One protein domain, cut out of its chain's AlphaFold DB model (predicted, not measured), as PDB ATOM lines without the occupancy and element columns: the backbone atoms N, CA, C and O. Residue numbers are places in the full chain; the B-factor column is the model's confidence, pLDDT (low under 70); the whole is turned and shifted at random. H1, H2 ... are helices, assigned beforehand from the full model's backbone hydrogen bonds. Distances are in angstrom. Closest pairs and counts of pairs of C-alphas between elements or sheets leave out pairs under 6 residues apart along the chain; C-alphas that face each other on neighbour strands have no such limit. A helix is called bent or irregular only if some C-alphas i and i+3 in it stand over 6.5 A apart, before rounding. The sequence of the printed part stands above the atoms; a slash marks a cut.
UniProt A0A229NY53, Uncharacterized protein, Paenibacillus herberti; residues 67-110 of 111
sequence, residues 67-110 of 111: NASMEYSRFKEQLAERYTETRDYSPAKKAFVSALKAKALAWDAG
ATOM      1  N   ASN A  67      25.223  24.165 102.781       88.56
ATOM      2  CA  ASN A  67      24.266  25.219 102.413       88.56
ATOM      3  C   ASN A  67      23.820  26.046 103.628       88.56
ATOM      4  O   ASN A  67      23.856  27.274 103.589       88.56
ATOM      5  N   ALA A  68      23.499  25.395 104.750       83.44
ATOM      6  CA  ALA A  68      23.103  26.091 105.975       83.44
ATOM      7  C   ALA A  68      24.230  26.972 106.550       83.44
ATOM      8  O   ALA A  68      23.977  28.095 106.996       83.44
ATOM      9  N   SER A  69      25.481  26.494 106.531       85.12
ATOM     10  CA  SER A  69      26.637  27.290 106.968       85.12
ATOM     11  C   SER A  69      26.930  28.461 106.031       85.12
ATOM     12  O   SER A  69      27.298  29.536 106.513       85.12
ATOM     13  N   MET A  70      26.732  28.291 104.720       86.62
ATOM     14  CA  MET A  70      26.892  29.359 103.729       86.62
ATOM     15  C   MET A  70      25.816  30.432 103.897       86.62
ATOM     16  O   MET A  70      26.141  31.615 104.012       86.62
ATOM     17  N   GLU A  71      24.544  30.032 104.015       86.75
ATOM     18  CA  GLU A  71      23.435  30.951 104.295       86.75
ATOM     19  C   GLU A  71      23.676  31.738 105.588       86.75
ATOM     20  O   GLU A  71      23.493  32.956 105.627       86.75
ATOM     21  N   TYR A  72      24.135  31.063 106.645       82.50
ATOM     22  CA  TYR A  72      24.426  31.715 107.917       82.50
ATOM     23  C   TYR A  72      25.615  32.677 107.845       82.50
ATOM     24  O   TYR A  72      25.581  33.730 108.483       82.50
ATOM     25  N   SER A  73      26.661  32.344 107.087       84.88
ATOM     26  CA  SER A  73      27.826  33.222 106.920       84.88
ATOM     27  C   SER A  73      27.444  34.508 106.193       84.88
ATOM     28  O   SER A  73      27.651  35.587 106.749       84.88
ATOM     29  N   ARG A  74      26.725  34.396 105.071       85.25
ATOM     30  CA  ARG A  74      26.187  35.552 104.339       85.25
ATOM     31  C   ARG A  74      25.221  36.383 105.187       85.25
ATOM     32  O   ARG A  74      25.235  37.609 105.142       85.25
ATOM     33  N   PHE A  75      24.377  35.734 105.988       83.56
ATOM     34  CA  PHE A  75      23.474  36.446 106.888       83.56
ATOM     35  C   PHE A  75      24.234  37.260 107.950       83.56
ATOM     36  O   PHE A  75      23.847  38.389 108.250       83.56
ATOM     37  N   LYS A  76      25.333  36.730 108.506       82.50
ATOM     38  CA  LYS A  76      26.180  37.487 109.443       82.50
ATOM     39  C   LYS A  76      26.832  38.703 108.782       82.50
ATOM     40  O   LYS A  76      26.885  39.745 109.423       82.50
ATOM     41  N   GLU A  77      27.303  38.579 107.544       83.75
ATOM     42  CA  GLU A  77      27.888  39.699 106.789       83.75
ATOM     43  C   GLU A  77      26.866  40.819 106.581       83.75
ATOM     44  O   GLU A  77      27.128  41.960 106.951       83.75
ATOM     45  N   GLN A  78      25.648  40.485 106.141       85.31
ATOM     46  CA  GLN A  78      24.561  41.465 105.997       85.31
ATOM     47  C   GLN A  78      24.219  42.170 107.316       85.31
ATOM     48  O   GLN A  78      23.883  43.355 107.337       85.31
ATOM     49  N   LEU A  79      24.277  41.446 108.438       83.00
ATOM     50  CA  LEU A  79      24.091  42.058 109.750       83.00
ATOM     51  C   LEU A  79      25.254  42.981 110.124       83.00
ATOM     52  O   LEU A  79      24.995  44.037 110.692       83.00
ATOM     53  N   ALA A  80      26.496  42.612 109.812       80.94
ATOM     54  CA  ALA A  80      27.678  43.426 110.094       80.94
ATOM     55  C   ALA A  80      27.707  44.728 109.274       80.94
ATOM     56  O   ALA A  80      28.134  45.759 109.781       80.94
ATOM     57  N   GLU A  81      27.190  44.711 108.044       83.12
ATOM     58  CA  GLU A  81      27.004  45.924 107.235       83.12
ATOM     59  C   GLU A  81      25.928  46.853 107.811       83.12
ATOM     60  O   GLU A  81      26.000  48.075 107.679       83.12
ATOM     61  N   ARG A  82      24.901  46.272 108.441       81.81
ATOM     62  CA  ARG A  82      23.729  47.006 108.929       81.81
ATOM     63  C   ARG A  82      23.883  47.531 110.353       81.81
ATOM     64  O   ARG A  82      23.249  48.527 110.699       81.81
ATOM     65  N   TYR A  83      24.673  46.854 111.178       80.56
ATOM     66  CA  TYR A  83      24.811  47.146 112.599       80.56
ATOM     67  C   TYR A  83      26.286  47.204 112.986       80.56
ATOM     68  O   TYR A  83      27.017  46.226 112.859       80.56
ATOM     69  N   THR A  84      26.706  48.346 113.523       70.12
ATOM     70  CA  THR A  84      28.069  48.572 114.023       70.12
ATOM     71  C   THR A  84      28.269  48.074 115.456       70.12
ATOM     72  O   THR A  84      29.394  47.754 115.836       70.12
ATOM     73  N   GLU A  85      27.201  47.964 116.255       73.19
ATOM     74  CA  GLU A  85      27.268  47.487 117.640       73.19
ATOM     75  C   GLU A  85      26.758  46.049 117.816       73.19
ATOM     76  O   GLU A  85      25.732  45.625 117.278       73.19
ATOM     77  N   THR A  86      27.447  45.288 118.671       65.06
ATOM     78  CA  THR A  86      27.145  43.871 118.936       65.06
ATOM     79  C   THR A  86      25.792  43.631 119.611       65.06
ATOM     80  O   THR A  86      25.180  42.567 119.448       65.06
ATOM     81  N   ARG A  87      25.304  44.629 120.357       71.62
ATOM     82  CA  ARG A  87      24.017  44.581 121.060       71.62
ATOM     83  C   ARG A  87      22.825  44.547 120.098       71.62
ATOM     84  O   ARG A  87      21.835  43.881 120.394       71.62
ATOM     85  N   ASP A  88      22.952  45.180 118.932       66.81
ATOM     86  CA  ASP A  88      21.830  45.415 118.016       66.81
ATOM     87  C   ASP A  88      21.624  44.272 117.014       66.81
ATOM     88  O   ASP A  88      20.503  44.037 116.562       66.81
ATOM     89  N   TYR A  89      22.666  43.482 116.719       72.31
ATOM     90  CA  TYR A  89      22.542  42.340 115.802       72.31
ATOM     91  C   TYR A  89      22.118  41.032 116.497       72.31
ATOM     92  O   TYR A  89      21.615  40.106 115.849       72.31
ATOM     93  N   SER A  90      22.312  40.922 117.816       73.56
ATOM     94  CA  SER A  90      22.057  39.693 118.585       73.56
ATOM     95  C   SER A  90      20.606  39.171 118.480       73.56
ATOM     96  O   SER A  90      20.427  37.957 118.310       73.56
ATOM     97  N   PRO A  91      19.559  40.024 118.501       76.19
ATOM     98  CA  PRO A  91      18.175  39.585 118.295       76.19
ATOM     99  C   PRO A  91      17.919  39.026 116.886       76.19
ATOM    100  O   PRO A  91      17.309  37.962 116.751       76.19
ATOM    101  N   ALA A  92      18.433  39.688 115.842       72.00
ATOM    102  CA  ALA A  92      18.264  39.260 114.450       72.00
ATOM    103  C   ALA A  92      18.937  37.902 114.191       72.00
ATOM    104  O   ALA A  92      18.355  37.007 113.574       72.00
ATOM    105  N   LYS A  93      20.125  37.700 114.769       75.50
ATOM    106  CA  LYS A  93      20.833  36.416 114.772       75.50
ATOM    107  C   LYS A  93      20.033  35.289 115.421       75.50
ATOM    108  O   LYS A  93      19.991  34.182 114.883       75.50
ATOM    109  N   LYS A  94      19.370  35.552 116.550       81.38
ATOM    110  CA  LYS A  94      18.566  34.544 117.258       81.38
ATOM    111  C   LYS A  94      17.384  34.053 116.415       81.38
ATOM    112  O   LYS A  94      17.138  32.848 116.376       81.38
ATOM    113  N   ALA A  95      16.695  34.961 115.723       79.75
ATOM    114  CA  ALA A  95      15.568  34.617 114.855       79.75
ATOM    115  C   ALA A  95      15.994  33.699 113.695       79.75
ATOM    116  O   ALA A  95      15.381  32.653 113.481       79.75
ATOM    117  N   PHE A  96      17.092  34.033 113.008       79.38
ATOM    118  CA  PHE A  96      17.613  33.232 111.897       79.38
ATOM    119  C   PHE A  96      18.055  31.827 112.335       79.38
ATOM    120  O   PHE A  96      17.658  30.828 111.736       79.38
ATOM    121  N   VAL A  97      18.811  31.723 113.437       80.19
ATOM    122  CA  VAL A  97      19.248  30.423 113.979       80.19
ATOM    123  C   VAL A  97      18.054  29.564 114.406       80.19
ATOM    124  O   VAL A  97      18.067  28.349 114.212       80.19
ATOM    125  N   SER A  98      17.004  30.172 114.966       82.56
ATOM    126  CA  SER A  98      15.775  29.452 115.314       82.56
ATOM    127  C   SER A  98      15.073  28.884 114.077       82.56
ATOM    128  O   SER A  98      14.612  27.744 114.112       82.56
ATOM    129  N   ALA A  99      15.021  29.644 112.980       81.75
ATOM    130  CA  ALA A  99      14.431  29.190 111.723       81.75
ATOM    131  C   ALA A  99      15.234  28.039 111.089       81.75
ATOM    132  O   ALA A  99      14.645  27.051 110.652       81.75
ATOM    133  N   LEU A 100      16.570  28.120 111.103       82.31
ATOM    134  CA  LEU A 100      17.446  27.027 110.659       82.31
ATOM    135  C   LEU A 100      17.208  25.739 111.457       82.31
ATOM    136  O   LEU A 100      17.071  24.669 110.870       82.31
ATOM    137  N   LYS A 101      17.095  25.839 112.789       80.94
ATOM    138  CA  LYS A 101      16.788  24.684 113.651       80.94
ATOM    139  C   LYS A 101      15.435  24.057 113.321       80.94
ATOM    140  O   LYS A 101      15.336  22.837 113.261       80.94
ATOM    141  N   ALA A 102      14.408  24.874 113.083       81.75
ATOM    142  CA  ALA A 102      13.089  24.380 112.699       81.75
ATOM    143  C   ALA A 102      13.127  23.632 111.353       81.75
ATOM    144  O   ALA A 102      12.556  22.549 111.246       81.75
ATOM    145  N   LYS A 103      13.855  24.160 110.355       80.75
ATOM    146  CA  LYS A 103      14.073  23.470 109.072       80.75
ATOM    147  C   LYS A 103      14.798  22.135 109.255       80.75
ATOM    148  O   LYS A 103      14.370  21.142 108.680       80.75
ATOM    149  N   ALA A 104      15.854  22.097 110.071       77.19
ATOM    150  CA  ALA A 104      16.607  20.871 110.333       77.19
ATOM    151  C   ALA A 104      15.738  19.780 110.987       77.19
ATOM    152  O   ALA A 104      15.776  18.633 110.553       77.19
ATOM    153  N   LEU A 105      14.904  20.144 111.970       79.88
ATOM    154  CA  LEU A 105      13.956  19.219 112.607       79.88
ATOM    155  C   LEU A 105      12.907  18.682 111.622       79.88
ATOM    156  O   LEU A 105      12.579  17.501 111.663       79.88
ATOM    157  N   ALA A 106      12.398  19.528 110.722       79.81
ATOM    158  CA  ALA A 106      11.449  19.103 109.692       79.81
ATOM    159  C   ALA A 106      12.078  18.125 108.685       79.81
ATOM    160  O   ALA A 106      11.416  17.192 108.239       79.81
ATOM    161  N   TRP A 107      13.356  18.319 108.350       74.69
ATOM    162  CA  TRP A 107      14.102  17.402 107.486       74.69
ATOM    163  C   TRP A 107      14.346  16.042 108.140       74.69
ATOM    164  O   TRP A 107      14.301  15.021 107.460       74.69
ATOM    165  N   ASP A 108      14.578  16.020 109.452       72.69
ATOM    166  CA  ASP A 108      14.777  14.776 110.193       72.69
ATOM    167  C   ASP A 108      13.476  13.984 110.365       72.69
ATOM    168  O   ASP A 108      13.471  12.767 110.238       72.69
ATOM    169  N   ALA A 109      12.352  14.680 110.558       70.94
ATOM    170  CA  ALA A 109      11.029  14.066 110.684       70.94
ATOM    171  C   ALA A 109      10.459  13.500 109.366       70.94
ATOM    172  O   ALA A 109       9.453  12.796 109.393       70.94
ATOM    173  N   GLY A 110      11.054  13.849 108.219       64.19
ATOM    174  CA  GLY A 110      10.643  13.395 106.887       64.19
ATOM    175  C   GLY A 110      11.526  12.299 106.279       64.19
ATOM    176  O   GLY A 110      11.353  11.996 105.098       64.19
TER     177      GLY A 110
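What this domain is: This is residues 67 to 110 of the 111 residues of an uncharacterized protein of Paenibacillus herberti (UniProt A0A229NY53). What shape do these atoms make? They make a helical hairpin: H1 runs one way, the chain turns through a tight link, and the longer H2 folds back beside it, with its last part sticking out past the start of H1 at residues 105 to 108. How is it made up? The printed part has 44 residues with two named helices, H1 then H2, and no named strand, and its class is all helix. How is it spread? It is loose, with a radius of gyration of the C-alphas of 12.1 A, and it is a rod spanning 40 by 18 by 9 A.

Where its parts are: Where is the first helix? H1 holds residues 67 to 82, from C-alpha 67 at (24.266, 25.219, 102.413), and is 22.7 A long from first to last C-alpha. Where is the second? H2 holds residues 86 to 108 and is 32.8 A long, ending at C-alpha 108 at (14.777, 14.776, 110.193). Is H2 even along its length? It has a kink of 27 degrees near residue 93. It is irregular, but only just: C-alphas 88 and 91 are 6.9 A apart.

How they stand to each other: How do H1 and H2 stand to each other? They touch, with 5 pairs of C-alphas within 8 A, and form a helical hairpin. Their closest C-alphas, those of Leu 79 and Tyr 89, are 6.3 A apart. At what angle do they run? They run opposite ways at a shallow tilt of 18 degrees. What do the backbone N and O atoms show? In H1 every O i to N i+4 pair is within hydrogen-bond range; in H2, 16 of 19 are.

The domain as a whole: How far does it reach? The two C-alphas farthest apart, those of Thr 84 and Gly 110, are 39.9 A apart. Which residues stand free? Residues 81 to 87 do, and residues 105 to 110, of which 105 to 108 belong to H2. Is the printed part whole, and how sure is the model? The printed part has no cut, and its mean pLDDT is 79.0. Residues 86, 88 and 110 are under 70.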